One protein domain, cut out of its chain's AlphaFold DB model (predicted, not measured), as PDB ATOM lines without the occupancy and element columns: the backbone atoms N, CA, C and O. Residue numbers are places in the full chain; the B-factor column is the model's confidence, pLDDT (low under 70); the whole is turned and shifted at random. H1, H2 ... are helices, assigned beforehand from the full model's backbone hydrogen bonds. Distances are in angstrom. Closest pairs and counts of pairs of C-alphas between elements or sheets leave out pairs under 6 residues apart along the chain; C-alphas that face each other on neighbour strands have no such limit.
ATOM      1  N   THR A  78      67.780  86.402 -40.119       90.75
ATOM      2  CA  THR A  78      66.763  85.959 -41.076       90.75
ATOM      3  C   THR A  78      66.244  87.139 -41.879       90.75
ATOM      4  O   THR A  78      66.272  88.283 -41.425       90.75
ATOM      5  N   LYS A  79      65.693  86.872 -43.069       93.38
ATOM      6  CA  LYS A  79      65.009  87.912 -43.853       93.38
ATOM      7  C   LYS A  79      63.904  88.599 -43.049       93.38
ATOM      8  O   LYS A  79      63.691  89.792 -43.214       93.38
ATOM      9  N   HIS A  80      63.176  87.838 -42.232       88.50
ATOM     10  CA  HIS A  80      62.072  88.378 -41.446       88.50
ATOM     11  C   HIS A  80      62.557  89.455 -40.476       88.50
ATOM     12  O   HIS A  80      62.001  90.546 -40.478       88.50
ATOM     13  N   GLU A  81      63.607  89.165 -39.705       86.94
ATOM     14  CA  GLU A  81      64.148  90.119 -38.736       86.94
ATOM     15  C   GLU A  81      64.845  91.294 -39.433       86.94
ATOM     16  O   GLU A  81      64.518  92.445 -39.161       86.94
ATOM     17  N   LEU A  82      65.713  91.027 -40.416       90.00
ATOM     18  CA  LEU A  82      66.495  92.075 -41.085       90.00
ATOM     19  C   LEU A  82      65.636  93.054 -41.901       90.00
ATOM     20  O   LEU A  82      65.996  94.217 -42.032       90.00
ATOM     21  N   PHE A  83      64.495  92.608 -42.441       91.31
ATOM     22  CA  PHE A  83      63.562  93.455 -43.199       91.31
ATOM     23  C   PHE A  83      62.301  93.819 -42.405       91.31
ATOM     24  O   PHE A  83      61.351  94.348 -42.981       91.31
ATOM     25  N   LYS A  84      62.272  93.589 -41.085       87.12
ATOM     26  CA  LYS A  84      61.137  93.928 -40.204       87.12
ATOM     27  C   LYS A  84      60.774  95.413 -40.257       87.12
ATOM     28  O   LYS A  84      59.608  95.777 -40.108       87.12
ATOM     29  N   GLY A  85      61.770  96.268 -40.501       85.06
ATOM     30  CA  GLY A  85      61.591  97.708 -40.675       85.06
ATOM     31  C   GLY A  85      60.784  98.095 -41.919       85.06
ATOM     32  O   GLY A  85      60.146  99.147 -41.897       85.06
ATOM     33  N   PHE A  86      60.759  97.249 -42.955       92.31
ATOM     34  CA  PHE A  86      60.009  97.478 -44.186       92.31
ATOM     35  C   PHE A  86      58.543  97.067 -44.007       92.31
ATOM     36  O   PHE A  86      58.211  95.884 -43.894       92.31
ATOM     37  N   THR A  87      57.637  98.041 -44.041       92.44
ATOM     38  CA  THR A  87      56.193  97.789 -44.057       92.44
ATOM     39  C   THR A  87      55.531  98.651 -45.121       92.44
ATOM     40  O   THR A  87      55.919  99.793 -45.342       92.44
ATOM     41  N   LEU A  88      54.488  98.120 -45.765       93.06
ATOM     42  CA  LEU A  88      53.709  98.885 -46.746       93.06
ATOM     43  C   LEU A  88      53.096 100.153 -46.132       93.06
ATOM     44  O   LEU A  88      52.953 101.157 -46.814       93.06
ATOM     45  N   GLN A  89      52.781 100.117 -44.835       91.81
ATOM     46  CA  GLN A  89      52.269 101.270 -44.103       91.81
ATOM     47  C   GLN A  89      53.313 102.394 -43.998       91.81
ATOM     48  O   GLN A  89      53.000 103.535 -44.317       91.81
ATOM     49  N   LYS A  90      54.566 102.067 -43.649       92.38
ATOM     50  CA  LYS A  90      55.662 103.048 -43.623       92.38
ATOM     51  C   LYS A  90      55.984 103.597 -45.008       92.38
ATOM     52  O   LYS A  90      56.223 104.784 -45.153       92.38
ATOM     53  N   GLU A  91      55.961 102.752 -46.038       95.81
ATOM     54  CA  GLU A  91      56.171 103.213 -47.417       95.81
ATOM     55  C   GLU A  91      55.084 104.218 -47.845       95.81
ATOM     56  O   GLU A  91      55.392 105.201 -48.513       95.81
ATOM     57  N   LYS A  92      53.831 104.022 -47.406       94.00
ATOM     58  CA  LYS A  92      52.741 104.988 -47.618       94.00
ATOM     59  C   LYS A  92      52.997 106.311 -46.900       94.00
ATOM     60  O   LYS A  92      52.814 107.364 -47.498       94.00
ATOM     61  N   GLU A  93      53.417 106.256 -45.638       93.56
ATOM     62  CA  GLU A  93      53.761 107.436 -44.829       93.56
ATOM     63  C   GLU A  93      54.959 108.205 -45.403       93.56
ATOM     64  O   GLU A  93      54.986 109.429 -45.354       93.56
ATOM     65  N   ASN A  94      55.904 107.496 -46.023       93.62
ATOM     66  CA  ASN A  94      57.066 108.072 -46.703       93.62
ATOM     67  C   ASN A  94      56.760 108.612 -48.113       93.62
ATOM     68  O   ASN A  94      57.692 109.007 -48.824       93.62
ATOM     69  N   GLU A  95      55.485 108.635 -48.510       94.69
ATOM     70  CA  GLU A  95      55.002 109.138 -49.803       94.69
ATOM     71  C   GLU A  95      55.580 108.374 -51.009       94.69
ATOM     72  O   GLU A  95      55.840 108.943 -52.067       94.69
ATOM     73  N   VAL A  96      55.799 107.065 -50.858       96.00
ATOM     74  CA  VAL A  96      56.237 106.192 -51.957       96.00
ATOM     75  C   VAL A  96      55.052 105.884 -52.875       96.00
ATOM     76  O   VAL A  96      53.921 105.696 -52.422       96.00
ATOM     77  N   GLU A  97      55.285 105.782 -54.181       95.38
ATOM     78  CA  GLU A  97      54.241 105.362 -55.118       95.38
ATOM     79  C   GLU A  97      53.784 103.910 -54.833       95.38
ATOM     80  O   GLU A  97      54.630 103.031 -54.622       95.38
ATOM     81  N   PRO A  98      52.473 103.583 -54.892       94.69
ATOM     82  CA  PRO A  98      51.973 102.229 -54.609       94.69
ATOM     83  C   PRO A  98      52.664 101.129 -55.430       94.69
ATOM     84  O   PRO A  98      53.044 100.081 -54.899       94.69
ATOM     85  N   ALA A  99      52.882 101.384 -56.724       94.00
ATOM     86  CA  ALA A  99      53.573 100.459 -57.617       94.00
ATOM     87  C   ALA A  99      55.041 100.242 -57.204       94.00
ATOM     88  O   ALA A  99      55.532  99.112 -57.240       94.00
ATOM     89  N   VAL A 100      55.732 101.291 -56.747       95.88
ATOM     90  CA  VAL A 100      57.121 101.217 -56.268       95.88
ATOM     91  C   VAL A 100      57.196 100.445 -54.953       95.88
ATOM     92  O   VAL A 100      57.997  99.515 -54.834       95.88
ATOM     93  N   ALA A 101      56.308 100.730 -53.997       95.62
ATOM     94  CA  ALA A 101      56.219  99.986 -52.739       95.62
ATOM     95  C   ALA A 101      55.953  98.489 -52.984       95.62
ATOM     96  O   ALA A 101      56.577  97.613 -52.369       95.62
ATOM     97  N   ARG A 102      55.083  98.166 -53.953       95.06
ATOM     98  CA  ARG A 102      54.853  96.784 -54.389       95.06
ATOM     99  C   ARG A 102      56.092  96.167 -55.035       95.06
ATOM    100  O   ARG A 102      56.397  95.007 -54.753       95.06
ATOM    101  N   ALA A 103      56.813  96.904 -55.877       95.00
ATOM    102  CA  ALA A 103      58.037  96.423 -56.513       95.00
ATOM    103  C   ALA A 103      59.127  96.103 -55.474       95.00
ATOM    104  O   ALA A 103      59.691  95.004 -55.506       95.00
ATOM    105  N   LYS A 104      59.348  96.997 -54.499       95.81
ATOM    106  CA  LYS A 104      60.230  96.774 -53.340       95.81
ATOM    107  C   LYS A 104      59.829  95.521 -52.560       95.81
ATOM    108  O   LYS A 104      60.654  94.636 -52.333       95.81
ATOM    109  N   GLN A 105      58.540  95.378 -52.238       95.44
ATOM    110  CA  GLN A 105      58.020  94.206 -51.533       95.44
ATOM    111  C   GLN A 105      58.284  92.901 -52.304       95.44
ATOM    112  O   GLN A 105      58.737  91.912 -51.724       95.44
ATOM    113  N   LEU A 106      58.011  92.876 -53.611       95.12
ATOM    114  CA  LEU A 106      58.243  91.705 -54.463       95.12
ATOM    115  C   LEU A 106      59.736  91.383 -54.625       95.12
ATOM    116  O   LEU A 106      60.090  90.214 -54.814       95.12
ATOM    117  N   LEU A 107      60.611  92.388 -54.567       95.75
ATOM    118  CA  LEU A 107      62.057  92.193 -54.561       95.75
ATOM    119  C   LEU A 107      62.517  91.553 -53.242       95.75
ATOM    120  O   LEU A 107      63.192  90.526 -53.280       95.75
ATOM    121  N   ILE A 108      62.070  92.071 -52.092       96.12
ATOM    122  CA  ILE A 108      62.365  91.496 -50.765       96.12
ATOM    123  C   ILE A 108      61.857  90.052 -50.670       96.12
ATOM    124  O   ILE A 108      62.536  89.168 -50.152       96.12
ATOM    125  N   GLN A 109      60.685  89.746 -51.233       95.12
ATOM    126  CA  GLN A 109      60.149  88.380 -51.242       95.12
ATOM    127  C   GLN A 109      61.059  87.360 -51.944       95.12
ATOM    128  O   GLN A 109      60.992  86.177 -51.603       95.12
ATOM    129  N   ARG A 110      61.916  87.799 -52.876       95.31
ATOM    130  CA  ARG A 110      62.882  86.942 -53.585       95.31
ATOM    131  C   ARG A 110      64.151  86.651 -52.798       95.31
ATOM    132  O   ARG A 110      64.898  85.775 -53.221       95.31
ATOM    133  N   ILE A 111      64.388  87.365 -51.704       96.81
ATOM    134  CA  ILE A 111      65.508  87.100 -50.805       96.81
ATOM    135  C   ILE A 111      65.233  85.789 -50.063       96.81
ATOM    136  O   ILE A 111      64.094  85.527 -49.637       96.81
ATOM    137  N   ASP A 112      66.263  84.961 -49.919       96.38
ATOM    138  CA  ASP A 112      66.172  83.707 -49.179       96.38
ATOM    139  C   ASP A 112      65.799  83.965 -47.711       96.38
ATOM    140  O   ASP A 112      66.039  85.032 -47.153       96.38
ATOM    141  N   SER A 113      65.113  83.020 -47.065       93.81
ATOM    142  CA  SER A 113      64.641  83.231 -45.686       93.81
ATOM    143  C   SER A 113      65.782  83.322 -44.671       93.81
ATOM    144  O   SER A 113      65.612  83.938 -43.620       93.81
ATOM    145  N   LYS A 114      66.909  82.683 -44.988       93.38
ATOM    146  CA  LYS A 114      68.120  82.542 -44.180       93.38
ATOM    147  C   LYS A 114      69.328  82.386 -45.122       93.38
ATOM    148  O   LYS A 114      69.096  82.088 -46.298       93.38
ATOM    149  N   PRO A 115      70.570  82.541 -44.635       91.75
ATOM    150  CA  PRO A 115      71.769  82.318 -45.440       91.75
ATOM    151  C   PRO A 115      71.846  80.894 -46.011       91.75
ATOM    152  O   PRO A 115      71.225  79.963 -45.487       91.75
ATOM    153  N   THR A 116      72.621  80.728 -47.085       86.12
ATOM    154  CA  THR A 116      72.782  79.453 -47.808       86.12
ATOM    155  C   THR A 116      73.349  78.337 -46.927       86.12
ATOM    156  O   THR A 116      72.974  77.175 -47.076       86.12
ATOM    157  N   ASP A 117      74.229  78.691 -45.996       85.94
ATOM    158  CA  ASP A 117      74.852  77.796 -45.029       85.94
ATOM    159  C   ASP A 117      74.857  78.442 -43.637       85.94
ATOM    160  O   ASP A 117      74.728  79.657 -43.498       85.94
ATOM    161  N   ASP A 118      74.987  77.620 -42.596       79.00
ATOM    162  CA  ASP A 118      74.894  78.062 -41.201       79.00
ATOM    163  C   ASP A 118      76.267  78.420 -40.600       79.00
ATOM    164  O   ASP A 118      76.571  78.084 -39.452       79.00
ATOM    165  N   SER A 119      77.130  79.091 -41.372       87.81
ATOM    166  CA  SER A 119      78.415  79.611 -40.884       87.81
ATOM    167  C   SER A 119      78.335  81.077 -40.442       87.81
ATOM    168  O   SER A 119      77.531  81.864 -40.950       87.81
ATOM    169  N   LYS A 120      79.239  81.464 -39.528       87.94
ATOM    170  CA  LYS A 120      79.407  82.852 -39.055       87.94
ATOM    171  C   LYS A 120      79.670  83.816 -40.215       87.94
ATOM    172  O   LYS A 120      79.106  84.904 -40.288       87.94
ATOM    173  N   GLU A 121      80.502  83.394 -41.163       89.19
ATOM    174  CA  GLU A 121      80.854  84.185 -42.344       89.19
ATOM    175  C   GLU A 121      79.655  84.399 -43.272       89.19
ATOM    176  O   GLU A 121      79.460  85.503 -43.787       89.19
ATOM    177  N   SER A 122      78.839  83.359 -43.474       90.56
ATOM    178  CA  SER A 122      77.632  83.427 -44.304       90.56
ATOM    179  C   SER A 122      76.577  84.335 -43.670       90.56
ATOM    180  O   SER A 122      76.029  85.203 -44.353       90.56
ATOM    181  N   ARG A 123      76.375  84.242 -42.346       92.75
ATOM    182  CA  ARG A 123      75.491  85.143 -41.582       92.75
ATOM    183  C   ARG A 123      75.936  86.606 -41.664       92.75
ATOM    184  O   ARG A 123      75.116  87.471 -41.973       92.75
ATOM    185  N   LEU A 124      77.230  86.884 -41.487       91.56
ATOM    186  CA  LEU A 124      77.772  88.243 -41.596       91.56
ATOM    187  C   LEU A 124      77.592  88.832 -43.004       91.56
ATOM    188  O   LEU A 124      77.167  89.980 -43.139       91.56
ATOM    189  N   LYS A 125      77.887  88.054 -44.056       92.44
ATOM    190  CA  LYS A 125      77.690  88.485 -45.451       92.44
ATOM    191  C   LYS A 125      76.220  88.770 -45.748       92.44
ATOM    192  O   LYS A 125      75.911  89.817 -46.308       92.44
ATOM    193  N   PHE A 126      75.324  87.880 -45.321       95.06
ATOM    194  CA  PHE A 126      73.882  88.039 -45.502       95.06
ATOM    195  C   PHE A 126      73.356  89.313 -44.832       95.06
ATOM    196  O   PHE A 126      72.596  90.067 -45.441       95.06
ATOM    197  N   MET A 127      73.800  89.589 -43.601       93.38
ATOM    198  CA  MET A 127      73.445  90.803 -42.865       93.38
ATOM    199  C   MET A 127      73.926  92.068 -43.586       93.38
ATOM    200  O   MET A 127      73.116  92.953 -43.859       93.38
ATOM    201  N   LYS A 128      75.215  92.135 -43.954       93.19
ATOM    202  CA  LYS A 128      75.792  93.286 -44.674       93.19
ATOM    203  C   LYS A 128      75.069  93.549 -45.995       93.19
ATOM    204  O   LYS A 128      74.736  94.694 -46.303       93.19
ATOM    205  N   ALA A 129      74.776  92.491 -46.747       95.75
ATOM    206  CA  ALA A 129      74.039  92.583 -47.998       95.75
ATOM    207  C   ALA A 129      72.616  93.122 -47.794       95.75
ATOM    208  O   ALA A 129      72.177  93.993 -48.546       95.75
ATOM    209  N   ALA A 130      71.902  92.635 -46.774       94.88
ATOM    210  CA  ALA A 130      70.550  93.084 -46.452       94.88
ATOM    211  C   ALA A 130      70.518  94.563 -46.038       94.88
ATOM    212  O   ALA A 130      69.702  95.322 -46.558       94.88
ATOM    213  N   GLN A 131      71.440  94.985 -45.169       92.62
ATOM    214  CA  GLN A 131      71.568  96.377 -44.727       92.62
ATOM    215  C   GLN A 131      71.885  97.318 -45.884       92.62
ATOM    216  O   GLN A 131      71.243  98.354 -46.040       92.62
ATOM    217  N   HIS A 132      72.845  96.940 -46.728       94.56
ATOM    218  CA  HIS A 132      73.203  97.741 -47.889       94.56
ATOM    219  C   HIS A 132      72.034  97.856 -48.874       94.56
ATOM    220  O   HIS A 132      71.768  98.934 -49.400       94.56
ATOM    221  N   LEU A 133      71.301  96.759 -49.101       96.25
ATOM    222  CA  LEU A 133      70.122  96.772 -49.960       96.25
ATOM    223  C   LEU A 133      69.016  97.680 -49.404       96.25
ATOM    224  O   LEU A 133      68.407  98.409 -50.181       96.25
ATOM    225  N   LEU A 134      68.768  97.649 -48.090       93.44
ATOM    226  CA  LEU A 134      67.807  98.536 -47.430       93.44
ATOM    227  C   LEU A 134      68.200 100.007 -47.584       93.44
ATOM    228  O   LEU A 134      67.371 100.796 -48.025       93.44
ATOM    229  N   ALA A 135      69.464 100.351 -47.329       93.25
ATOM    230  CA  ALA A 135      69.968 101.718 -47.481       93.25
ATOM    231  C   ALA A 135      69.839 102.237 -48.925       93.25
ATOM    232  O   ALA A 135      69.489 103.390 -49.152       93.25
ATOM    233  N   LEU A 136      70.076 101.379 -49.925       95.06
ATOM    234  CA  LEU A 136      69.863 101.734 -51.332       95.06
ATOM    235  C   LEU A 136      68.377 101.885 -51.697       95.06
ATOM    236  O   LEU A 136      68.054 102.590 -52.650       95.06
ATOM    237  N   MET A 137      67.484 101.199 -50.984       94.94
ATOM    238  CA  MET A 137      66.046 101.161 -51.257       94.94
ATOM    239  C   MET A 137      65.270 102.279 -50.551       94.94
ATOM    240  O   MET A 137      64.198 102.667 -51.018       94.94
ATOM    241  N   GLU A 138      65.794 102.792 -49.441       93.06
ATOM    242  CA  GLU A 138      65.191 103.841 -48.616       93.06
ATOM    243  C   GLU A 138      64.851 105.134 -49.385       93.06
ATOM    244  O   GLU A 138      63.693 105.551 -49.314       93.06
ATOM    245  N   PRO A 139      65.750 105.739 -50.192       95.69
ATOM    246  CA  PRO A 139      65.442 106.993 -50.888       95.69
ATOM    247  C   PRO A 139      64.515 106.825 -52.103       95.69
ATOM    248  O   PRO A 139      64.155 107.810 -52.733       95.69
ATOM    249  N   VAL A 140      64.148 105.596 -52.474       97.00
ATOM    250  CA  VAL A 140      63.431 105.309 -53.722       97.00
ATOM    251  C   VAL A 140      61.928 105.515 -53.538       97.00
ATOM    252  O   VAL A 140      61.271 104.688 -52.905       97.00
ATOM    253  N   LYS A 141      61.357 106.570 -54.114       96.56
ATOM    254  CA  LYS A 141      59.925 106.890 -54.002       96.56
ATOM    255  C   LYS A 141      59.167 106.731 -55.317       96.56
ATOM    256  O   LYS A 141      58.009 106.315 -55.297       96.56
ATOM    257  N   THR A 142      59.835 107.001 -56.434       96.38
ATOM    258  CA  THR A 142      59.257 107.027 -57.787       96.38
ATOM    259  C   THR A 142      59.754 105.877 -58.666       96.38
ATOM    260  O   THR A 142      60.749 105.207 -58.357       96.38
ATOM    261  N   LEU A 143      59.073 105.628 -59.790       92.44
ATOM    262  CA  LEU A 143      59.503 104.616 -60.763       92.44
ATOM    263  C   LEU A 143      60.892 104.900 -61.362       92.44
ATOM    264  O   LEU A 143      61.680 103.966 -61.517       92.44
ATOM    265  N   ASP A 144      61.226 106.159 -61.655       93.88
ATOM    266  CA  ASP A 144      62.528 106.541 -62.229       93.88
ATOM    267  C   ASP A 144      63.685 106.301 -61.250       93.88
ATOM    268  O   ASP A 144      64.734 105.742 -61.605       93.88
ATOM    269  N   GLU A 145      63.472 106.633 -59.976       96.56
ATOM    270  CA  GLU A 145      64.405 106.301 -58.898       96.56
ATOM    271  C   GLU A 145      64.538 104.786 -58.736       96.56
ATOM    272  O   GLU A 145      65.645 104.280 -58.530       96.56
ATOM    273  N   PHE A 146      63.442 104.037 -58.895       95.12
ATOM    274  CA  PHE A 146      63.471 102.580 -58.826       95.12
ATOM    275  C   PHE A 146      64.311 101.978 -59.958       95.12
ATOM    276  O   PHE A 146      65.133 101.101 -59.694       95.12
ATOM    277  N   TYR A 147      64.200 102.472 -61.195       93.44
ATOM    278  CA  TYR A 147      65.075 102.033 -62.291       93.44
ATOM    279  C   TYR A 147      66.553 102.329 -62.007       93.44
ATOM    280  O   TYR A 147      67.414 101.474 -62.238       93.44
ATOM    281  N   THR A 148      66.852 103.510 -61.462       95.50
ATOM    282  CA  THR A 148      68.217 103.891 -61.064       95.50
ATOM    283  C   THR A 148      68.757 102.956 -59.982       95.50
ATOM    284  O   THR A 148      69.861 102.421 -60.104       95.50
ATOM    285  N   PHE A 149      67.941 102.667 -58.968       96.44
ATOM    286  CA  PHE A 149      68.239 101.692 -57.924       96.44
ATOM    287  C   PHE A 149      68.533 100.299 -58.500       96.44
ATOM    288  O   PHE A 149      69.562  99.704 -58.171       96.44
ATOM    289  N   ILE A 150      67.698  99.795 -59.417       95.19
ATOM    290  CA  ILE A 150      67.930  98.496 -60.064       95.19
ATOM    291  C   ILE A 150      69.264  98.477 -60.815       95.19
ATOM    292  O   ILE A 150      70.008  97.500 -60.708       95.19
ATOM    293  N   ASN A 151      69.593  99.544 -61.548       93.75
ATOM    294  CA  ASN A 151      70.853  99.643 -62.285       93.75
ATOM    295  C   ASN A 151      72.073  99.630 -61.355       93.75
ATOM    296  O   ASN A 151      73.056  98.941 -61.647       93.75
ATOM    297  N   ASN A 152      71.987 100.322 -60.216       94.50
ATOM    298  CA  ASN A 152      73.040 100.346 -59.203       94.50
ATOM    299  C   ASN A 152      73.273  98.952 -58.608       94.50
ATOM    300  O   ASN A 152      74.402  98.454 -58.605       94.50
ATOM    301  N   VAL A 153      72.201  98.269 -58.195       95.94
ATOM    302  CA  VAL A 153      72.276  96.904 -57.647       95.94
ATOM    303  C   VAL A 153      72.789  95.911 -58.697       95.94
ATOM    304  O   VAL A 153      73.647  95.075 -58.403       95.94
ATOM    305  N   ALA A 154      72.337  96.026 -59.949       95.06
ATOM    306  CA  ALA A 154      72.829  95.201 -61.050       95.06
ATOM    307  C   ALA A 154      74.326  95.424 -61.319       95.06
ATOM    308  O   ALA A 154      75.034  94.469 -61.640       95.06
ATOM    309  N   SER A 155      74.816  96.662 -61.186       93.88
ATOM    310  CA  SER A 155      76.242  96.977 -61.309       93.88
ATOM    311  C   SER A 155      77.060  96.282 -60.225       93.88
ATOM    312  O   SER A 155      77.989  95.546 -60.554       93.88
ATOM    313  N   LEU A 156      76.656  96.406 -58.958       94.88
ATOM    314  CA  LEU A 156      77.321  95.742 -57.830       94.88
ATOM    315  C   LEU A 156      77.363  94.217 -58.008       94.88
ATOM    316  O   LEU A 156      78.422  93.608 -57.887       94.88
ATOM    317  N   LEU A 157      76.244  93.601 -58.404       94.94
ATOM    318  CA  LEU A 157      76.174  92.158 -58.673       94.94
ATOM    319  C   LEU A 157      77.064  91.704 -59.842       94.94
ATOM    320  O   LEU A 157      77.468  90.538 -59.882       94.94
ATOM    321  N   ARG A 158      77.342  92.581 -60.819       92.94
ATOM    322  CA  ARG A 158      78.319  92.308 -61.885       92.94
ATOM    323  C   ARG A 158      79.745  92.389 -61.350       92.94
ATOM    324  O   ARG A 158      80.515  91.476 -61.624       92.94
ATOM    325  N   GLN A 159      80.071  93.414 -60.562       92.94
ATOM    326  CA  GLN A 159      81.404  93.562 -59.964       92.94
ATOM    327  C   GLN A 159      81.731  92.407 -59.003       92.94
ATOM    328  O   GLN A 159      82.835  91.883 -59.031       92.94
ATOM    329  N   GLU A 160      80.758  91.904 -58.238       92.75
ATOM    330  CA  GLU A 160      80.928  90.747 -57.335       92.75
ATOM    331  C   GLU A 160      81.215  89.415 -58.070       92.75
ATOM    332  O   GLU A 160      81.506  88.390 -57.456       92.75
ATOM    333  N   ARG A 161      81.092  89.380 -59.405       89.50
ATOM    334  CA  ARG A 161      81.470  88.217 -60.229       89.50
ATOM    335  C   ARG A 161      82.909  88.281 -60.728       89.50
ATOM    336  O   ARG A 161      83.405  87.270 -61.224       89.50
ATOM    337  N   ASN A 162      83.551  89.442 -60.636       90.19
ATOM    338  CA  ASN A 162      84.934  89.608 -61.049       90.19
ATOM    339  C   ASN A 162      85.863  88.787 -60.156       90.19
ATOM    340  O   ASN A 162      85.599  88.577 -58.978       90.19
ATOM    341  N   ASN A 163      86.996  88.359 -60.705       89.69
ATOM    342  CA  ASN A 163      88.011  87.670 -59.923       89.69
ATOM    343  C   ASN A 163      88.846  88.696 -59.139       89.69
ATOM    344  O   ASN A 163      89.776  89.285 -59.690       89.69
ATOM    345  N   LEU A 164      88.515  88.903 -57.859       90.81
ATOM    346  CA  LEU A 164      89.219  89.851 -56.987       90.81
ATOM    347  C   LEU A 164      90.738  89.601 -56.964       90.81
ATOM    348  O   LEU A 164      91.512  90.525 -57.201       90.81
ATOM    349  N   SER A 165      91.165  88.343 -56.794       90.81
ATOM    350  CA  SER A 165      92.589  87.977 -56.725       90.81
ATOM    351  C   SER A 165      93.346  88.292 -58.019       90.81
ATOM    352  O   SER A 165      94.511  88.688 -57.980       90.81
ATOM    353  N   TYR A 166      92.694  88.142 -59.175       92.56
ATOM    354  CA  TYR A 166      93.284  88.513 -60.459       92.56
ATOM    355  C   TYR A 166      93.579  90.015 -60.528       92.56
ATOM    356  O   TYR A 166      94.689  90.399 -60.891       92.56
ATOM    357  N   TYR A 167      92.617  90.862 -60.149       91.88
ATOM    358  CA  TYR A 167      92.798  92.314 -60.180       91.88
ATOM    359  C   TYR A 167      93.797  92.806 -59.127       91.88
ATOM    360  O   TYR A 167      94.551  93.732 -59.413       91.88
ATOM    361  N   GLU A 168      93.864  92.165 -57.956       91.81
ATOM    362  CA  GLU A 168      94.889  92.448 -56.941       91.81
ATOM    363  C   GLU A 168      96.293  92.167 -57.475       91.81
ATOM    364  O   GLU A 168      97.142  93.056 -57.473       91.81
ATOM    365  N   LYS A 169      96.517  90.967 -58.027       94.06
ATOM    366  CA  LYS A 169      97.806  90.600 -58.632       94.06
ATOM    367  C   LYS A 169      98.155  91.504 -59.809       94.06
ATOM    368  O   LYS A 169      99.269  92.002 -59.884       94.06
ATOM    369  N   SER A 170      97.198  91.745 -60.705       91.94
ATOM    370  CA  SER A 170      97.414  92.588 -61.879       91.94
ATOM    371  C   SER A 170      97.768  94.024 -61.500       91.94
ATOM    372  O   SER A 170      98.567  94.642 -62.198       91.94
ATOM    373  N   PHE A 171      97.172  94.574 -60.440       94.44
ATOM    374  CA  PHE A 171      97.492  95.921 -59.981       94.44
ATOM    375  C   PHE A 171      98.891  95.992 -59.362       94.44
ATOM    376  O   PHE A 171      99.637  96.915 -59.686       94.44
ATOM    377  N   GLU A 172      99.274  95.009 -58.541       93.75
ATOM    378  CA  GLU A 172     100.629  94.946 -57.980       93.75
ATOM    379  C   GLU A 172     101.694  94.785 -59.072       93.75
ATOM    380  O   GLU A 172     102.684  95.511 -59.059       93.75
ATOM    381  N   THR A 173     101.466  93.938 -60.081       94.06
ATOM    382  CA  THR A 173     102.380  93.822 -61.232       94.06
ATOM    383  C   THR A 173     102.544  95.155 -61.959       94.06
ATOM    384  O   THR A 173     103.667  95.602 -62.174       94.06
ATOM    385  N   LEU A 174     101.438  95.838 -62.279       93.06
ATOM    386  CA  LEU A 174     101.487  97.140 -62.956       93.06
ATOM    387  C   LEU A 174     102.207  98.207 -62.125       93.06
ATOM    388  O   LEU A 174     102.843  99.093 -62.690       93.06
ATOM    389  N   LYS A 175     102.102  98.137 -60.795       93.75
ATOM    390  CA  LYS A 175     102.806  99.031 -59.876       93.75
ATOM    391  C   LYS A 175     104.315  98.779 -59.906       93.75
ATOM    392  O   LYS A 175     105.063  99.728 -60.094       93.75
ATOM    393  N   THR A 176     104.748  97.521 -59.808       93.00
ATOM    394  CA  THR A 176     106.172  97.163 -59.908       93.00
ATOM    395  C   THR A 176     106.764  97.560 -61.258       93.00
ATOM    396  O   THR A 176     107.847  98.129 -61.311       93.00
ATOM    397  N   GLU A 177     106.050  97.312 -62.356       91.62
ATOM    398  CA  GLU A 177     106.526  97.686 -63.691       91.62
ATOM    399  C   GLU A 177     106.612  99.215 -63.872       91.62
ATOM    400  O   GLU A 177     107.520  99.704 -64.540       91.62
ATOM    401  N   LEU A 178     105.708  99.987 -63.251       92.44
ATOM    402  CA  LEU A 178     105.768 101.454 -63.246       92.44
ATOM    403  C   LEU A 178     106.999 101.998 -62.516       92.44
ATOM    404  O   LEU A 178     107.536 103.018 -62.950       92.44
ATOM    405  N   ASP A 179     107.440 101.334 -61.445       92.12
ATOM    406  CA  ASP A 179     108.627 101.724 -60.673       92.12
ATOM    407  C   ASP A 179     109.930 101.515 -61.469       92.12
ATOM    408  O   ASP A 179     110.932 102.182 -61.211       92.12
ATOM    409  N   CYS A 180     109.916 100.629 -62.471       91.62
ATOM    410  CA  CYS A 180     111.050 100.371 -63.361       91.62
ATOM    411  C   CYS A 180     111.132 101.325 -64.567       91.62
ATOM    412  O   CYS A 180     112.107 101.267 -65.317       91.62
ATOM    413  N   LEU A 181     110.123 102.173 -64.792       91.12
ATOM    414  CA  LEU A 181     110.049 103.071 -65.945       91.12
ATOM    415  C   LEU A 181     110.378 104.517 -65.572       91.12
ATOM    416  O   LEU A 181     109.986 105.018 -64.520       91.12
ATOM    417  N   GLU A 182     111.019 105.238 -66.494       91.00
ATOM    418  CA  GLU A 182     111.263 106.667 -66.318       91.00
ATOM    419  C   GLU A 182     109.933 107.435 -66.269       91.00
ATOM    420  O   GLU A 182     109.116 107.400 -67.201       91.00
ATOM    421  N   LYS A 183     109.718 108.141 -65.157       90.12
ATOM    422  CA  LYS A 183     108.487 108.877 -64.879       90.12
ATOM    423  C   LYS A 183     108.246 109.955 -65.937       90.12
ATOM    424  O   LYS A 183     109.042 110.868 -66.104       90.12
ATOM    425  N   GLY A 184     107.092 109.884 -66.598       87.25
ATOM    426  CA  GLY A 184     106.690 110.851 -67.627       87.25
ATOM    427  C   GLY A 184     107.026 110.440 -69.064       87.25
ATOM    428  O   GLY A 184     106.523 111.088 -69.989       87.25
ATOM    429  N   SER A 185     107.767 109.342 -69.261       92.12
ATOM    430  CA  SER A 185     107.924 108.705 -70.574       92.12
ATOM    431  C   SER A 185     106.572 108.255 -71.146       92.12
ATOM    432  O   SER A 185     105.589 108.068 -70.421       92.12
ATOM    433  N   GLU A 186     106.495 108.077 -72.465       90.75
ATOM    434  CA  GLU A 186     105.249 107.670 -73.130       90.75
ATOM    435  C   GLU A 186     104.783 106.279 -72.667       90.75
ATOM    436  O   GLU A 186     103.604 106.070 -72.378       90.75
ATOM    437  N   GLN A 187     105.731 105.359 -72.479       89.38
ATOM    438  CA  GLN A 187     105.488 104.025 -71.922       89.38
ATOM    439  C   GLN A 187     104.965 104.109 -70.480       89.38
ATOM    440  O   GLN A 187     103.961 103.473 -70.153       89.38
ATOM    441  N   TRP A 188     105.558 104.973 -69.643       94.31
ATOM    442  CA  TRP A 188     105.081 105.215 -68.277       94.31
ATOM    443  C   TRP A 188     103.652 105.769 -68.267       94.31
ATOM    444  O   TRP A 188     102.808 105.282 -67.522       94.31
ATOM    445  N   LYS A 189     103.329 106.747 -69.127       91.88
ATOM    446  CA  LYS A 189     101.977 107.334 -69.213       91.88
ATOM    447  C   LYS A 189     100.921 106.307 -69.621       91.88
ATOM    448  O   LYS A 189      99.823 106.307 -69.059       91.88
ATOM    449  N   GLN A 190     101.228 105.438 -70.584       90.75
ATOM    450  CA  GLN A 190     100.318 104.376 -71.022       90.75
ATOM    451  C   GLN A 190     100.074 103.352 -69.910       90.75
ATOM    452  O   GLN A 190      98.923 103.010 -69.616       90.75
ATOM    453  N   MET A 191     101.135 102.920 -69.231       91.19
ATOM    454  CA  MET A 191     101.029 101.993 -68.106       91.19
ATOM    455  C   MET A 191     100.329 102.604 -66.899       91.19
ATOM    456  O   MET A 191      99.492 101.948 -66.285       91.19
ATOM    457  N   TYR A 192     100.579 103.878 -66.608       92.94
ATOM    458  CA  TYR A 192      99.912 104.603 -65.533       92.94
ATOM    459  C   TYR A 192      98.400 104.657 -65.762       92.94
ATOM    460  O   TYR A 192      97.630 104.335 -64.859       92.94
ATOM    461  N   LYS A 193      97.949 104.957 -66.989       94.00
ATOM    462  CA  LYS A 193      96.520 104.900 -67.351       94.00
ATOM    463  C   LYS A 193      95.924 103.508 -67.107       94.00
ATOM    464  O   LYS A 193      94.832 103.396 -66.548       94.00
ATOM    465  N   LYS A 194      96.646 102.446 -67.482       93.56
ATOM    466  CA  LYS A 194      96.223 101.056 -67.252       93.56
ATOM    467  C   LYS A 194      96.161 100.718 -65.758       93.56
ATOM    468  O   LYS A 194      95.187 100.104 -65.324       93.56
ATOM    469  N   ALA A 195      97.141 101.150 -64.968       92.62
ATOM    470  CA  ALA A 195      97.181 100.954 -63.522       92.62
ATOM    471  C   ALA A 195      96.038 101.693 -62.814       92.62
ATOM    472  O   ALA A 195      95.365 101.103 -61.976       92.62
ATOM    473  N   VAL A 196      95.755 102.944 -63.196       93.44
ATOM    474  CA  VAL A 196      94.623 103.724 -62.664       93.44
ATOM    475  C   VAL A 196      93.290 103.046 -62.982       93.44
ATOM    476  O   VAL A 196      92.472 102.867 -62.083       93.44
ATOM    477  N   SER A 197      93.089 102.605 -64.228       92.94
ATOM    478  CA  SER A 197      91.884 101.864 -64.627       92.94
ATOM    479  C   SER A 197      91.730 100.554 -63.839       92.94
ATOM    480  O   SER A 197      90.676 100.288 -63.260       92.94
ATOM    481  N   THR A 198      92.813  99.779 -63.719       92.94
ATOM    482  CA  THR A 198      92.841  98.516 -62.957       92.94
ATOM    483  C   THR A 198      92.549  98.752 -61.475       92.94
ATOM    484  O   THR A 198      91.770  98.009 -60.884       92.94
ATOM    485  N   LYS A 199      93.098  99.821 -60.881       93.81
ATOM    486  CA  LYS A 199      92.816 100.230 -59.498       93.81
ATOM    487  C   LYS A 199      91.345 100.592 -59.299       93.81
ATOM    488  O   LYS A 199      90.767 100.228 -58.281       93.81
ATOM    489  N   GLY A 200      90.740 101.280 -60.268       93.19
ATOM    490  CA  GLY A 200      89.310 101.586 -60.264       93.19
ATOM    491  C   GLY A 200      88.459 100.316 -60.222       93.19
ATOM    492  O   GLY A 200      87.634 100.161 -59.325       93.19
ATOM    493  N   ILE A 201      88.721  99.364 -61.126       91.62
ATOM    494  CA  ILE A 201      88.014  98.071 -61.161       91.62
ATOM    495  C   ILE A 201      88.242  97.277 -59.870       91.62
ATOM    496  O   ILE A 201      87.302  96.685 -59.339       91.62
ATOM    497  N   LEU A 202      89.470  97.277 -59.346       92.94
ATOM    498  CA  LEU A 202      89.812  96.614 -58.093       92.94
ATOM    499  C   LEU A 202      89.013  97.189 -56.917       92.94
ATOM    500  O   LEU A 202      88.444  96.425 -56.144       92.94
ATOM    501  N   ASN A 203      88.929  98.515 -56.802       93.44
ATOM    502  CA  ASN A 203      88.172  99.176 -55.740       93.44
ATOM    503  C   ASN A 203      86.674  98.842 -55.817       93.44
ATOM    504  O   ASN A 203      86.081  98.472 -54.805       93.44
ATOM    505  N   GLU A 204      86.077  98.906 -57.010       92.56
ATOM    506  CA  GLU A 204      84.666  98.547 -57.216       92.56
ATOM    507  C   GLU A 204      84.400  97.061 -56.935       92.56
ATOM    508  O   GLU A 204      83.406  96.706 -56.301       92.56
ATOM    509  N   THR A 205      85.319  96.182 -57.345       93.00
ATOM    510  CA  THR A 205      85.232  94.741 -57.071       93.00
ATOM    511  C   THR A 205      85.340  94.469 -55.571       93.00
ATOM    512  O   THR A 205      84.512  93.747 -55.024       93.00
ATOM    513  N   ARG A 206      86.305  95.083 -54.878       93.38
ATOM    514  CA  ARG A 206      86.481  94.941 -53.425       93.38
ATOM    515  C   ARG A 206      85.235  95.396 -52.669       93.38
ATOM    516  O   ARG A 206      84.719  94.639 -51.854       93.38
ATOM    517  N   LYS A 207      84.694  96.565 -53.021       93.12
ATOM    518  CA  LYS A 207      83.441  97.081 -52.460       93.12
ATOM    519  C   LYS A 207      82.283  96.098 -52.655       93.12
ATOM    520  O   LYS A 207      81.538  95.825 -51.718       93.12
ATOM    521  N   ALA A 208      82.135  95.530 -53.852       93.75
ATOM    522  CA  ALA A 208      81.078  94.559 -54.131       93.75
ATOM    523  C   ALA A 208      81.231  93.261 -53.315       93.75
ATOM    524  O   ALA A 208      80.234  92.738 -52.818       93.75
ATOM    525  N   TYR A 209      82.462  92.773 -53.125       92.06
ATOM    526  CA  TYR A 209      82.763  91.615 -52.273       92.06
ATOM    527  C   TYR A 209      82.494  91.882 -50.785       92.06
ATOM    528  O   TYR A 209      82.003  90.998 -50.088       92.06
ATOM    529  N   GLU A 210      82.800  93.089 -50.301       90.69
ATOM    530  CA  GLU A 210      82.529  93.500 -48.919       90.69
ATOM    531  C   GLU A 210      81.027  93.570 -48.613       90.69
ATOM    532  O   GLU A 210      80.613  93.215 -47.507       90.69
ATOM    533  N   ILE A 211      80.217  93.992 -49.591       92.62
ATOM    534  CA  ILE A 211      78.753  94.014 -49.486       92.62
ATOM    535  C   ILE A 211      78.181  92.594 -49.603       92.62
ATOM    536  O   ILE A 211      77.356  92.195 -48.784       92.62
ATOM    537  N   GLY A 212      78.593  91.835 -50.623       94.06
ATOM    538  CA  GLY A 212      78.211  90.433 -50.803       94.06
ATOM    539  C   GLY A 212      76.740  90.205 -51.172       94.06
ATOM    540  O   GLY A 212      76.111  89.295 -50.627       94.06
ATOM    541  N   LEU A 213      76.163  91.006 -52.080       96.19
ATOM    542  CA  LEU A 213      74.739  90.944 -52.461       96.19
ATOM    543  C   LEU A 213      74.283  89.569 -52.964       96.19
ATOM    544  O   LEU A 213      73.098  89.240 -52.864       96.19
ATOM    545  N   ARG A 214      75.193  88.738 -53.485       94.81
ATOM    546  CA  ARG A 214      74.848  87.371 -53.907       94.81
ATOM    547  C   ARG A 214      74.420  86.464 -52.757       94.81
ATOM    548  O   ARG A 214      73.722  85.484 -53.014       94.81
ATOM    549  N   SER A 215      74.796  86.788 -51.520       95.25
ATOM    550  CA  SER A 215      74.384  86.038 -50.327       95.25
ATOM    551  C   SER A 215      72.868  86.065 -50.092       95.25
ATOM    552  O   SER A 215      72.346  85.161 -49.451       95.25
ATOM    553  N   LEU A 216      72.141  87.028 -50.670       96.44
ATOM    554  CA  LEU A 216      70.681  87.151 -50.543       96.44
ATOM    555  C   LEU A 216      69.886  86.085 -51.317       96.44
ATOM    556  O   LEU A 216      68.658  86.042 -51.212       96.44
ATOM    557  N   GLY A 217      70.561  85.238 -52.097       95.31
ATOM    558  CA  GLY A 217      69.961  84.070 -52.729       95.31
ATOM    559  C   GLY A 217      69.827  84.153 -54.245       95.31
ATOM    560  O   GLY A 217      69.876  85.218 -54.877       95.31
ATOM    561  N   ASP A 218      69.615  82.989 -54.857       94.88
ATOM    562  CA  ASP A 218      69.592  82.850 -56.313       94.88
ATOM    563  C   ASP A 218      68.372  83.510 -56.954       94.88
ATOM    564  O   ASP A 218      68.480  84.091 -58.035       94.88
ATOM    565  N   LYS A 219      67.211  83.477 -56.291       95.06
ATOM    566  CA  LYS A 219      65.987  84.125 -56.794       95.06
ATOM    567  C   LYS A 219      66.135  85.642 -56.836       95.06
ATOM    568  O   LYS A 219      65.732  86.257 -57.827       95.06
ATOM    569  N   PHE A 220      66.730  86.223 -55.796       96.56
ATOM    570  CA  PHE A 220      67.088  87.636 -55.751       96.56
ATOM    571  C   PHE A 220      68.069  87.974 -56.877       96.56
ATOM    572  O   PHE A 220      67.793  88.833 -57.707       96.56
ATOM    573  N   CYS A 221      69.161  87.221 -57.001       95.50
ATOM    574  CA  CYS A 221      70.139  87.438 -58.061       95.50
ATOM    575  C   CYS A 221      69.556  87.297 -59.479       95.50
ATOM    576  O   CYS A 221      69.936  88.033 -60.392       95.50
ATOM    577  N   ASN A 222      68.656  86.335 -59.690       94.88
ATOM    578  CA  ASN A 222      68.050  86.059 -60.988       94.88
ATOM    579  C   ASN A 222      67.143  87.204 -61.463       94.88
ATOM    580  O   ASN A 222      67.017  87.416 -62.668       94.88
ATOM    581  N   PHE A 223      66.555  87.977 -60.543       95.62
ATOM    582  CA  PHE A 223      65.799  89.186 -60.885       95.62
ATOM    583  C   PHE A 223      66.634  90.168 -61.726       95.62
ATOM    584  O   PHE A 223      66.137  90.680 -62.721       95.62
ATOM    585  N   PHE A 224      67.917  90.354 -61.400       94.69
ATOM    586  CA  PHE A 224      68.813  91.293 -62.098       94.69
ATOM    587  C   PHE A 224      69.487  90.711 -63.348       94.69
ATOM    588  O   PHE A 224      70.149  91.433 -64.091       94.69
ATOM    589  N   ARG A 225      69.369  89.398 -63.575       90.19
ATOM    590  CA  ARG A 225      70.033  88.689 -64.686       90.19
ATOM    591  C   ARG A 225      69.071  88.313 -65.802       90.19
ATOM    592  O   ARG A 225      69.463  88.283 -66.963       90.19
ATOM    593  N   SER A 226      67.826  87.996 -65.454       92.50
ATOM    594  CA  SER A 226      66.817  87.525 -66.397       92.50
ATOM    595  C   SER A 226      65.820  88.629 -66.718       92.50
ATOM    596  O   SER A 226      65.015  89.019 -65.870       92.50
ATOM    597  N   ARG A 227      65.804  89.070 -67.984       89.56
ATOM    598  CA  ARG A 227      64.819  90.042 -68.487       89.56
ATOM    599  C   ARG A 227      63.382  89.572 -68.251       89.56
ATOM    600  O   ARG A 227      62.529  90.388 -67.920       89.56
ATOM    601  N   ALA A 228      63.116  88.269 -68.359       91.00
ATOM    602  CA  ALA A 228      61.796  87.699 -68.098       91.00
ATOM    603  C   ALA A 228      61.395  87.814 -66.614       91.00
ATOM    604  O   ALA A 228      60.283  88.243 -66.308       91.00
ATOM    605  N   SER A 229      62.313  87.488 -65.690       90.62
ATOM    606  CA  SER A 229      62.084  87.605 -64.239       90.62
ATOM    607  C   SER A 229      61.839  89.058 -63.819       90.62
ATOM    608  O   SER A 229      60.887  89.353 -63.089       90.62
ATOM    609  N   TYR A 230      62.664  89.967 -64.341       90.38
ATOM    610  CA  TYR A 230      62.537  91.407 -64.152       90.38
ATOM    611  C   TYR A 230      61.177  91.927 -64.637       90.38
ATOM    612  O   TYR A 230      60.396  92.463 -63.850       90.38
ATOM    613  N   THR A 231      60.857  91.682 -65.913       90.88
ATOM    614  CA  THR A 231      59.639  92.196 -66.559       90.88
ATOM    615  C   THR A 231      58.391  91.677 -65.855       90.88
ATOM    616  O   THR A 231      57.531  92.467 -65.489       90.88
ATOM    617  N   SER A 232      58.321  90.376 -65.555       90.81
ATOM    618  CA  SER A 232      57.182  89.782 -64.843       90.81
ATOM    619  C   SER A 232      56.928  90.438 -63.480       90.81
ATOM    620  O   SER A 232      55.785  90.681 -63.092       90.81
ATOM    621  N   THR A 233      57.990  90.769 -62.745       87.81
ATOM    622  CA  THR A 233      57.867  91.434 -61.442       87.81
ATOM    623  C   THR A 233      57.330  92.846 -61.590       87.81
ATOM    624  O   THR A 233      56.385  93.211 -60.894       87.81
ATOM    625  N   LEU A 234      57.914  93.613 -62.508       90.56
ATOM    626  CA  LEU A 234      57.558  95.009 -62.705       90.56
ATOM    627  C   LEU A 234      56.141  95.141 -63.270       90.56
ATOM    628  O   LEU A 234      55.357  95.922 -62.753       90.56
ATOM    629  N   THR A 235      55.753  94.297 -64.229       91.62
ATOM    630  CA  THR A 235      54.375  94.243 -64.738       91.62
ATOM    631  C   THR A 235      53.368  93.919 -63.634       91.62
ATOM    632  O   THR A 235      52.263  94.445 -63.652       91.62
ATOM    633  N   ASN A 236      53.711  93.067 -62.663       90.06
ATOM    634  CA  ASN A 236      52.823  92.803 -61.528       90.06
ATOM    635  C   ASN A 236      52.784  93.953 -60.517       90.06
ATOM    636  O   ASN A 236      51.745  94.165 -59.900       90.06
ATOM    637  N   ALA A 237      53.887  94.677 -60.340       90.19
ATOM    638  CA  ALA A 237      53.932  95.848 -59.476       90.19
ATOM    639  C   ALA A 237      53.125  97.020 -60.059       90.19
ATOM    640  O   ALA A 237      52.322  97.612 -59.352       90.19
ATOM    641  N   LEU A 238      53.259  97.270 -61.365       90.69
ATOM    642  CA  LEU A 238      52.572  98.339 -62.101       90.69
ATOM    643  C   LEU A 238      51.052  98.151 -62.230       90.69
ATOM    644  O   LEU A 238      50.364  99.075 -62.640       90.69
ATOM    645  N   LYS A 239      50.510  96.970 -61.907       90.00
ATOM    646  CA  LYS A 239      49.052  96.757 -61.846       90.00
ATOM    647  C   LYS A 239      48.411  97.418 -60.627       90.00
ATOM    648  O   LYS A 239      47.201  97.620 -60.628       90.00
ATOM    649  N   VAL A 240      49.206  97.692 -59.594       87.38
ATOM    650  CA  VAL A 240      48.730  98.244 -58.331       87.38
ATOM    651  C   VAL A 240      48.668  99.759 -58.439       87.38
ATOM    652  O   VAL A 240      49.700 100.428 -58.451       87.38
ATOM    653  N   ASN A 241      47.447 100.287 -58.458       83.06
ATOM    654  CA  ASN A 241      47.193 101.719 -58.626       83.06
ATOM    655  C   ASN A 241      46.700 102.404 -57.341       83.06
ATOM    656  O   ASN A 241      46.529 103.619 -57.326       83.06
ATOM    657  N   SER A 242      46.452 101.651 -56.260       89.38
ATOM    658  CA  SER A 242      45.939 102.203 -55.000       89.38
ATOM    659  C   SER A 242      46.541 101.527 -53.767       89.38
ATOM    660  O   SER A 242      46.891 100.346 -53.781       89.38
ATOM    661  N   TRP A 243      46.631 102.285 -52.672       90.12
ATOM    662  CA  TRP A 243      47.076 101.770 -51.375       90.12
ATOM    663  C   TRP A 243      46.065 100.810 -50.730       90.12
ATOM    664  O   TRP A 243      46.469  99.907 -49.998       90.12
ATOM    665  N   ASP A 244      44.775 100.955 -51.031       85.12
ATOM    666  CA  ASP A 244      43.718 100.105 -50.470       85.12
ATOM    667  C   ASP A 244      43.827  98.651 -50.961       85.12
ATOM    668  O   ASP A 244      43.624  97.702 -50.196       85.12
ATOM    669  N   GLU A 245      44.258  98.456 -52.212       83.12
ATOM    670  CA  GLU A 245      44.562  97.132 -52.769       83.12
ATOM    671  C   GLU A 245      45.740  96.453 -52.045       83.12
ATOM    672  O   GLU A 245      45.748  95.237 -51.852       83.12
ATOM    673  N   LEU A 246      46.742  97.225 -51.615       83.38
ATOM    674  CA  LEU A 246      47.941  96.690 -50.960       83.38
ATOM    675  C   LEU A 246      47.743  96.356 -49.483       83.38
ATOM    676  O   LEU A 246      48.423  95.465 -48.963       83.38
ATOM    677  N   LEU A 247      46.858  97.079 -48.800       86.19
ATOM    678  CA  LEU A 247      46.687  96.990 -47.349       86.19
ATOM    679  C   LEU A 247      45.563  96.027 -46.925       86.19
ATOM    680  O   LEU A 247      45.479  95.663 -45.750       86.19
ATOM    681  N   THR A 248      44.740  95.540 -47.858       80.19
ATOM    682  CA  THR A 248      43.679  94.562 -47.574       80.19
ATOM    683  C   THR A 248      44.261  93.168 -47.265       80.19
ATOM    684  O   THR A 248      44.799  92.464 -48.122       80.19
TER     685      THR A 248
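AT A GLANCE: This is residues 78 to 248 of the 616 residues of the protein "LPD1 domain-containing protein" of Bacillus sp. S3 (UniProt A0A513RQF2). A long two-helix arm, the hairpin of H6 and H7, reaches out from a loose body of helices, and the last turns of H7 run into that body to meet H4 and H5. There H4 and H5 fold back as a second hairpin, H10 packs across H3, and the short H2 and H11 lie at the end far from the arm. The 171 printed residues hold eleven named helices, H1 to H11 in order, and no named strand: the class is all helix. The whole is loose, with a radius of gyration of the C-alphas of 20.4 A, and elongated, spanning 71 by 37 by 29 A.

HOW THE PARTS SIT: Start at H1, residues 79 to 82, which only just touches residues 127 to 131 of H4, residues 120 to 137, with 3 pairs of C-alphas within 8 A, the closest Leu 82 and Ala 130 at 6.8 A. Next, H2, residues 88 to 93, forms a hairpin with H3, residues 98 to 109, at a steep tilt of 40 degrees; their closest C-alphas are Glu 91 and Ala 101, 6.2 A. H3 is the hub, touching five other helices. H4 and H5, residues 143 to 159, are a hairpin at a shallow tilt of 30 degrees but only just touch, with 3 pairs within 8 A, the closest C-alphas Leu 136 and Phe 149 at 6.8 A; H4 uses residues 133 to 137 alone, H5 149 to 153. H6, residues 164 to 179, and H7, residues 186 to 211, are a hairpin at 27 degrees, a shallow tilt, closest at C-alphas Tyr 167 and Leu 202, 5.6 A. Look at Ile 211: its C-alpha is 5.1 A from that of Ala 129, where residues 210 to 211 of H7 touch residues 125 to 132 of H4, about perpendicular at 79 degrees. H8, residues 213 to 216, touches H4, with C-alphas Leu 213 and Ala 129 closest at 4.8 A. H9, residues 218 to 223, only just touches residues 107 to 108 of H3, with 3 pairs within 8 A, the closest C-alphas Phe 220 and Leu 107 at 6.9 A. H10, residues 227 to 237, touches H3 at a steep tilt of 51 degrees, with C-alphas Ala 237 and Ala 99 closest at 5.0 A. H11, residues 243 to 247, touches H2, with C-alphas Leu 247 and Leu 88 closest at 7.3 A. Every O i to N i+4 pair is within hydrogen-bond range in H2 to H7 and H9 to H11; H1 and H8 are too short for one.

IN THESE COORDINATES: Find C-alpha 79 at (65.009, 87.912, -43.853), where H1 begins. H3 is 16.4 A long, H4 25.7 A, H5 24.5 A and H6 23.0 A; H7 runs 38.0 A from C-alpha 186 at (105.249, 107.670, -73.130), and H10 15.3 A. H11 ends at C-alpha 247, (46.687, 96.990, -47.349).

THE WHOLE: The farthest C-alphas, Glu 182 and Thr 248, are 71.2 A apart. The printed part has no cut and no long link. The mean pLDDT of the printed part is 92.5, and no printed residue is under 70.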